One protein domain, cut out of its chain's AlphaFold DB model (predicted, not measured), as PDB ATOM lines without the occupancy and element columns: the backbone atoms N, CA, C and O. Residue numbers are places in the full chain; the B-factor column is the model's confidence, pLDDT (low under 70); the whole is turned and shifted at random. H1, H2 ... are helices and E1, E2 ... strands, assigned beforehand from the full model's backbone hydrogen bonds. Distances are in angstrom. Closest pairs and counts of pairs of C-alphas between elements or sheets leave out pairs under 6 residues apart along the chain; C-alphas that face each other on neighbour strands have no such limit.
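Overview. This is residues 30 to 86 of the 97 residues of an uncharacterized protein of Paracraurococcus sp. NE82 (UniProt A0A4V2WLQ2). With little regular structure, the model has a short two-strand ribbon, E1 and E2, in its middle, with two small helices, H1 and H2, on one side and a loop of residues 71 to 78 on the other. Of the 57 printed residues, 21 are in named elements, in the order H1, E1, H2, E2; the class is mixed, with E1 and E2 parallel. It is compact, with a radius of gyration of the C-alphas of 10.6 A and spans of 27 by 27 by 16 A.

Arrangement. H1, residues 30 to 37, touches H2, residues 55 to 59; their closest C-alphas, of Gln 32 and Ala 59, are 5.7 A apart. E1, residues 46 to 49, and E2, residues 82 to 85, are parallel neighbours at 20 degrees, with N 84 and O 47 2.8 A apart, within hydrogen-bond range. E1, H2 and E2 form a strand-helix-strand unit, two parallel strands with a helix between along the chain, its crossover right-handed. H1 and E2 are apart. Residues 65 to 66 pair, parallel, with 83 to 84 of E2. In H1 and H2 every O i to N i+4 pair is within hydrogen-bond range.

Along the chain. H1 measures 10.6 A from C-alpha 30 at (-36.447, 5.113, 63.578), E1 10.3 A, H2 6.2 A, and E2 9.9 A to C-alpha 85 at (-33.629, -5.598, 49.570).

Size, cuts and confidence. The C-alphas farthest apart, of Pro 30 and Pro 69, are 28.3 A apart. The printed part has no cut; the link from H2 to E2 is long, 22 residues. No printed residue is under 70 in pLDDT.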
ATOM      1  N   PRO A  30     -37.754   5.732  63.798       94.81
ATOM      2  CA  PRO A  30     -36.447   5.113  63.578       94.81
ATOM      3  C   PRO A  30     -36.141   4.867  62.093       94.81
ATOM      4  O   PRO A  30     -35.040   5.157  61.634       94.81
ATOM      5  N   HIS A  31     -37.126   4.401  61.322       96.75
ATOM      6  CA  HIS A  31     -36.974   4.150  59.887       96.75
ATOM      7  C   HIS A  31     -36.772   5.462  59.122       96.75
ATOM      8  O   HIS A  31     -35.875   5.548  58.292       96.75
ATOM      9  N   GLN A  32     -37.531   6.508  59.463       97.81
ATOM     10  CA  GLN A  32     -37.370   7.854  58.896       97.81
ATOM     11  C   GLN A  32     -35.974   8.426  59.167       97.81
ATOM     12  O   GLN A  32     -35.353   8.999  58.274       97.81
ATOM     13  N   SER A  33     -35.450   8.223  60.378       98.00
ATOM     14  CA  SER A  33     -34.103   8.670  60.749       98.00
ATOM     15  C   SER A  33     -33.035   7.959  59.917       98.00
ATOM     16  O   SER A  33     -32.155   8.610  59.360       98.00
ATOM     17  N   LEU A  34     -33.151   6.637  59.758       97.88
ATOM     18  CA  LEU A  34     -32.239   5.854  58.919       97.88
ATOM     19  C   LEU A  34     -32.321   6.250  57.439       97.88
ATOM     20  O   LEU A  34     -31.286   6.342  56.785       97.88
ATOM     21  N   ILE A  35     -33.520   6.538  56.922       97.75
ATOM     22  CA  ILE A  35     -33.708   7.066  55.561       97.75
ATOM     23  C   ILE A  35     -33.029   8.429  55.412       97.75
ATOM     24  O   ILE A  35     -32.383   8.683  54.404       97.75
ATOM     25  N   SER A  36     -33.144   9.315  56.403       97.19
ATOM     26  CA  SER A  36     -32.470  10.616  56.372       97.19
ATOM     27  C   SER A  36     -30.947  10.475  56.392       97.19
ATOM     28  O   SER A  36     -30.262  11.209  55.686       97.19
ATOM     29  N   MET A  37     -30.415   9.550  57.194       97.31
ATOM     30  CA  MET A  37     -28.972   9.329  57.337       97.31
ATOM     31  C   MET A  37     -28.335   8.652  56.123       97.31
ATOM     32  O   MET A  37     -27.139   8.811  55.906       97.31
ATOM     33  N   SER A  38     -29.105   7.894  55.343       95.75
ATOM     34  CA  SER A  38     -28.605   7.209  54.148       95.75
ATOM     35  C   SER A  38     -28.585   8.091  52.899       95.75
ATOM     36  O   SER A  38     -28.204   7.614  51.831       95.75
ATOM     37  N   ARG A  39     -28.997   9.363  52.996       94.38
ATOM     38  CA  ARG A  39     -28.970  10.289  51.858       94.38
ATOM     39  C   ARG A  39     -27.541  10.723  51.538       94.38
ATOM     40  O   ARG A  39     -26.819  11.209  52.407       94.38
ATOM     41  N   GLY A  40     -27.159  10.572  50.273       89.62
ATOM     42  CA  GLY A  40     -25.913  11.096  49.726       89.62
ATOM     43  C   GLY A  40     -25.925  12.620  49.582       89.62
ATOM     44  O   GLY A  40     -26.927  13.292  49.824       89.62
ATOM     45  N   HIS A  41     -24.793  13.173  49.145       88.62
ATOM     46  CA  HIS A  41     -24.636  14.612  48.886       88.62
ATOM     47  C   HIS A  41     -25.608  15.162  47.822       88.62
ATOM     48  O   HIS A  41     -25.929  16.346  47.831       88.62
ATOM     49  N   ASP A  42     -26.074  14.301  46.918       89.25
ATOM     50  CA  ASP A  42     -27.067  14.569  45.876       89.25
ATOM     51  C   ASP A  42     -28.515  14.361  46.361       89.25
ATOM     52  O   ASP A  42     -29.463  14.533  45.597       89.25
ATOM     53  N   GLY A  43     -28.701  13.997  47.635       90.38
ATOM     54  CA  GLY A  43     -29.996  13.715  48.251       90.38
ATOM     55  C   GLY A  43     -30.561  12.323  47.946       90.38
ATOM     56  O   GLY A  43     -31.616  11.974  48.496       90.38
ATOM     57  N   ALA A  44     -29.875  11.522  47.120       91.56
ATOM     58  CA  ALA A  44     -30.289  10.166  46.779       91.56
ATOM     59  C   ALA A  44     -30.181   9.252  48.001       91.56
ATOM     60  O   ALA A  44     -29.193   9.285  48.733       91.56
ATOM     61  N   VAL A  45     -31.203   8.429  48.234       95.31
ATOM     62  CA  VAL A  45     -31.200   7.463  49.340       95.31
ATOM     63  C   VAL A  45     -30.319   6.279  48.954       95.31
ATOM     64  O   VAL A  45     -30.543   5.676  47.914       95.31
ATOM     65  N   GLN A  46     -29.347   5.923  49.792       94.56
ATOM     66  CA  GLN A  46     -28.461   4.775  49.581       94.56
ATOM     67  C   GLN A  46     -28.656   3.759  50.710       94.56
ATOM     68  O   GLN A  46     -27.818   3.618  51.602       94.56
ATOM     69  N   LEU A  47     -29.806   3.082  50.728       95.31
ATOM     70  CA  LEU A  47     -30.171   2.172  51.814       95.31
ATOM     71  C   LEU A  47     -30.124   0.714  51.353       95.31
ATOM     72  O   LEU A  47     -30.690   0.359  50.323       95.31
ATOM     73  N   VAL A  48     -29.488  -0.154  52.140       95.62
ATOM     74  CA  VAL A  48     -29.465  -1.607  51.918       95.62
ATOM     75  C   VAL A  48     -30.051  -2.295  53.142       95.62
ATOM     76  O   VAL A  48     -29.719  -1.944  54.273       95.62
ATOM     77  N   THR A  49     -30.923  -3.275  52.928       96.38
ATOM     78  CA  THR A  49     -31.569  -4.023  54.002       96.38
ATOM     79  C   THR A  49     -31.605  -5.518  53.711       96.38
ATOM     80  O   THR A  49     -31.765  -5.961  52.571       96.38
ATOM     81  N   THR A  50     -31.474  -6.308  54.772       95.94
ATOM     82  CA  THR A  50     -31.756  -7.750  54.775       95.94
ATOM     83  C   THR A  50     -33.197  -8.046  55.197       95.94
ATOM     84  O   THR A  50     -33.605  -9.205  55.200       95.94
ATOM     85  N   ASN A  51     -33.978  -7.025  55.572       94.31
ATOM     86  CA  ASN A  51     -35.375  -7.194  55.962       94.31
ATOM     87  C   ASN A  51     -36.251  -7.454  54.728       94.31
ATOM     88  O   ASN A  51     -36.092  -6.820  53.685       94.31
ATOM     89  N   PHE A  52     -37.227  -8.347  54.885       94.62
ATOM     90  CA  PHE A  52     -38.222  -8.652  53.850       94.62
ATOM     91  C   PHE A  52     -39.477  -7.779  53.943       94.62
ATOM     92  O   PHE A  52     -40.288  -7.777  53.018       94.62
ATOM     93  N   ASP A  53     -39.688  -7.113  55.081       93.19
ATOM     94  CA  ASP A  53     -40.852  -6.259  55.292       93.19
ATOM     95  C   ASP A  53     -40.780  -4.966  54.465       93.19
ATOM     96  O   ASP A  53     -39.802  -4.700  53.771       93.19
ATOM     97  N   ARG A  54     -41.872  -4.196  54.503       94.12
ATOM     98  CA  ARG A  54     -42.041  -2.954  53.735       94.12
ATOM     99  C   ARG A  54     -42.056  -1.708  54.622       94.12
ATOM    100  O   ARG A  54     -42.671  -0.705  54.270       94.12
ATOM    101  N   VAL A  55     -41.498  -1.792  55.833       94.62
ATOM    102  CA  VAL A  55     -41.666  -0.732  56.846       94.62
ATOM    103  C   VAL A  55     -40.919   0.544  56.445       94.62
ATOM    104  O   VAL A  55     -41.396   1.642  56.718       94.62
ATOM    105  N   PHE A  56     -39.800   0.426  55.725       96.81
ATOM    106  CA  PHE A  56     -39.113   1.586  55.155       96.81
ATOM    107  C   PHE A  56     -39.949   2.287  54.081       96.81
ATOM    108  O   PHE A  56     -40.093   3.504  54.139       96.81
ATOM    109  N   GLU A  57     -40.567   1.550  53.156       96.06
ATOM    110  CA  GLU A  57     -41.452   2.157  52.151       96.06
ATOM    111  C   GLU A  57     -42.745   2.721  52.764       96.06
ATOM    112  O   GLU A  57     -43.347   3.630  52.206       96.06
ATOM    113  N   GLN A  58     -43.182   2.225  53.926       94.62
ATOM    114  CA  GLN A  58     -44.257   2.870  54.694       94.62
ATOM    115  C   GLN A  58     -43.792   4.184  55.331       94.62
ATOM    116  O   GLN A  58     -44.569   5.132  55.421       94.62
ATOM    117  N   ALA A  59     -42.538   4.239  55.792       96.38
ATOM    118  CA  ALA A  59     -41.948   5.422  56.411       96.38
ATOM    119  C   ALA A  59     -41.702   6.554  55.403       96.38
ATOM    120  O   ALA A  59     -41.833   7.722  55.774       96.38
ATOM    121  N   ASP A  60     -41.377   6.205  54.156       96.69
ATOM    122  CA  ASP A  60     -41.260   7.118  53.019       96.69
ATOM    123  C   ASP A  60     -41.744   6.421  51.724       96.69
ATOM    124  O   ASP A  60     -40.990   5.660  51.105       96.69
ATOM    125  N   PRO A  61     -42.990   6.686  51.279       95.44
ATOM    126  CA  PRO A  61     -43.558   6.093  50.063       95.44
ATOM    127  C   PRO A  61     -42.864   6.494  48.756       95.44
ATOM    128  O   PRO A  61     -43.177   5.922  47.713       95.44
ATOM    129  N   SER A  62     -41.958   7.478  48.783       94.44
ATOM    130  CA  SER A  62     -41.187   7.891  47.604       94.44
ATOM    131  C   SER A  62     -39.965   7.006  47.336       94.44
ATOM    132  O   SER A  62     -39.359   7.111  46.269       94.44
ATOM    133  N   LEU A  63     -39.603   6.118  48.272       95.50
ATOM    134  CA  LEU A  63     -38.474   5.208  48.108       95.50
ATOM    135  C   LEU A  63     -38.684   4.249  46.940       95.50
ATOM    136  O   LEU A  63     -39.690   3.545  46.858       95.50
ATOM    137  N   VAL A  64     -37.670   4.158  46.082       94.81
ATOM    138  CA  VAL A  64     -37.620   3.179  44.995       94.81
ATOM    139  C   VAL A  64     -37.077   1.854  45.543       94.81
ATOM    140  O   VAL A  64     -35.921   1.809  45.971       94.81
ATOM    141  N   PRO A  65     -37.871   0.770  45.566       95.19
ATOM    142  CA  PRO A  65     -37.398  -0.529  46.018       95.19
ATOM    143  C   PRO A  65     -36.647  -1.248  44.895       95.19
ATOM    144  O   PRO A  65     -37.171  -1.416  43.794       95.19
ATOM    145  N   ILE A  66     -35.454  -1.741  45.207       95.25
ATOM    146  CA  ILE A  66     -34.612  -2.546  44.322       95.25
ATOM    147  C   ILE A  66     -34.447  -3.926  44.960       95.25
ATOM    148  O   ILE A  66     -34.219  -4.044  46.164       95.25
ATOM    149  N   ALA A  67     -34.600  -4.989  44.179       95.00
ATOM    150  CA  ALA A  67     -34.549  -6.366  44.662       95.00
ATOM    151  C   ALA A  67     -34.023  -7.295  43.554       95.00
ATOM    152  O   ALA A  67     -34.029  -6.900  42.387       95.00
ATOM    153  N   PRO A  68     -33.592  -8.528  43.880       95.00
ATOM    154  CA  PRO A  68     -33.223  -9.511  42.870       95.00
ATOM    155  C   PRO A  68     -34.341  -9.738  41.833       95.00
ATOM    156  O   PRO A  68     -35.516  -9.753  42.213       95.00
ATOM    157  N   PRO A  69     -33.992  -9.970  40.553       93.69
ATOM    158  CA  PRO A  69     -32.631 -10.124  40.018       93.69
ATOM    159  C   PRO A  69     -31.898  -8.803  39.706       93.69
ATOM    160  O   PRO A  69     -30.720  -8.843  39.362       93.69
ATOM    161  N   ASP A  70     -32.542  -7.648  39.875       91.62
ATOM    162  CA  ASP A  70     -32.060  -6.340  39.402       91.62
ATOM    163  C   ASP A  70     -31.194  -5.597  40.435       91.62
ATOM    164  O   ASP A  70     -31.326  -4.387  40.636       91.62
ATOM    165  N   LEU A  71     -30.314  -6.314  41.140       92.69
ATOM    166  CA  LEU A  71     -29.465  -5.696  42.160       92.69
ATOM    167  C   LEU A  71     -28.456  -4.714  41.537       92.69
ATOM    168  O   LEU A  71     -27.849  -5.016  40.505       92.69
ATOM    169  N   PRO A  72     -28.226  -3.558  42.180       90.25
ATOM    170  CA  PRO A  72     -27.256  -2.591  41.706       90.25
ATOM    171  C   PRO A  72     -25.836  -3.105  41.941       90.25
ATOM    172  O   PRO A  72     -25.562  -3.857  42.876       90.25
ATOM    173  N   ASP A  73     -24.912  -2.654  41.101       89.69
ATOM    174  CA  ASP A  73     -23.489  -2.897  41.298       89.69
ATOM    175  C   ASP A  73     -22.968  -1.992  42.428       89.69
ATOM    176  O   ASP A  73     -22.925  -0.770  42.253       89.69
ATOM    177  N   PRO A  74     -22.553  -2.551  43.579       83.31
ATOM    178  CA  PRO A  74     -22.164  -1.764  44.746       83.31
ATOM    179  C   PRO A  74     -20.865  -0.979  44.533       83.31
ATOM    180  O   PRO A  74     -20.568  -0.069  45.302       83.31
ATOM    181  N   THR A  75     -20.086  -1.300  43.492       87.50
ATOM    182  CA  THR A  75     -18.876  -0.541  43.141       87.50
ATOM    183  C   THR A  75     -19.193   0.794  42.465       87.50
ATOM    184  O   THR A  75     -18.310   1.641  42.331       87.50
ATOM    185  N   ARG A  76     -20.456   1.012  42.073       86.56
ATOM    186  CA  ARG A  76     -20.956   2.248  41.468       86.56
ATOM    187  C   ARG A  76     -21.893   2.948  42.460       86.56
ATOM    188  O   ARG A  76     -23.074   2.617  42.491       86.56
ATOM    189  N   PRO A  77     -21.424   3.937  43.246       76.12
ATOM    190  CA  PRO A  77     -22.243   4.583  44.277       76.12
ATOM    191  C   PRO A  77     -23.564   5.163  43.755       76.12
ATOM    192  O   PRO A  77     -24.582   5.084  44.429       76.12
ATOM    193  N   SER A  78     -23.576   5.687  42.525       80.25
ATOM    194  CA  SER A  78     -24.786   6.204  41.874       80.25
ATOM    195  C   SER A  78     -25.811   5.126  41.499       80.25
ATOM    196  O   SER A  78     -26.955   5.458  41.198       80.25
ATOM    197  N   ALA A  79     -25.431   3.844  41.508       80.88
ATOM    198  CA  ALA A  79     -26.348   2.733  41.269       80.88
ATOM    199  C   ALA A  79     -27.228   2.432  42.495       80.88
ATOM    200  O   ALA A  79     -28.302   1.854  42.348       80.88
ATOM    201  N   LEU A  80     -26.804   2.844  43.695       85.19
ATOM    202  CA  LEU A  80     -27.586   2.724  44.923       85.19
ATOM    203  C   LEU A  80     -28.486   3.954  45.073       85.19
ATOM    204  O   LEU A  80     -28.156   4.880  45.803       85.19
ATOM    205  N   ASN A  81     -29.612   3.971  44.359       92.25
ATOM    206  CA  ASN A  81     -30.608   5.040  44.451       92.25
ATOM    207  C   ASN A  81     -31.976   4.470  44.847       92.25
ATOM    208  O   ASN A  81     -32.757   4.032  44.003       92.25
ATOM    209  N   GLY A  82     -32.238   4.447  46.150       94.62
ATOM    210  CA  GLY A  82     -33.436   3.905  46.774       94.62
ATOM    211  C   GLY A  82     -33.109   2.953  47.925       94.62
ATOM    212  O   GLY A  82     -32.121   3.118  48.645       94.62
ATOM    213  N   ILE A  83     -33.960   1.943  48.099       96.62
ATOM    214  CA  ILE A  83     -33.791   0.883  49.097       96.62
ATOM    215  C   ILE A  83     -33.565  -0.471  48.421       96.62
ATOM    216  O   ILE A  83     -34.414  -0.968  47.690       96.62
ATOM    217  N   THR A  84     -32.420  -1.092  48.691       96.50
ATOM    218  CA  THR A  84     -32.045  -2.404  48.150       96.50
ATOM    219  C   THR A  84     -32.369  -3.510  49.152       96.50
ATOM    220  O   THR A  84     -31.758  -3.585  50.218       96.50
ATOM    221  N   HIS A  85     -33.293  -4.402  48.799       97.25
ATOM    222  CA  HIS A  85     -33.629  -5.598  49.570       97.25
ATOM    223  C   HIS A  85     -32.805  -6.791  49.086       97.25
ATOM    224  O   HIS A  85     -33.147  -7.424  48.086       97.25
ATOM    225  N   LEU A  86     -31.744  -7.145  49.813       95.75
ATOM    226  CA  LEU A  86     -30.807  -8.199  49.390       95.75
ATOM    227  C   LEU A  86     -31.463  -9.576  49.235       95.75
ATOM    228  O   LEU A  86     -31.046 -10.374  48.399       95.75
TER     229      LEU A  86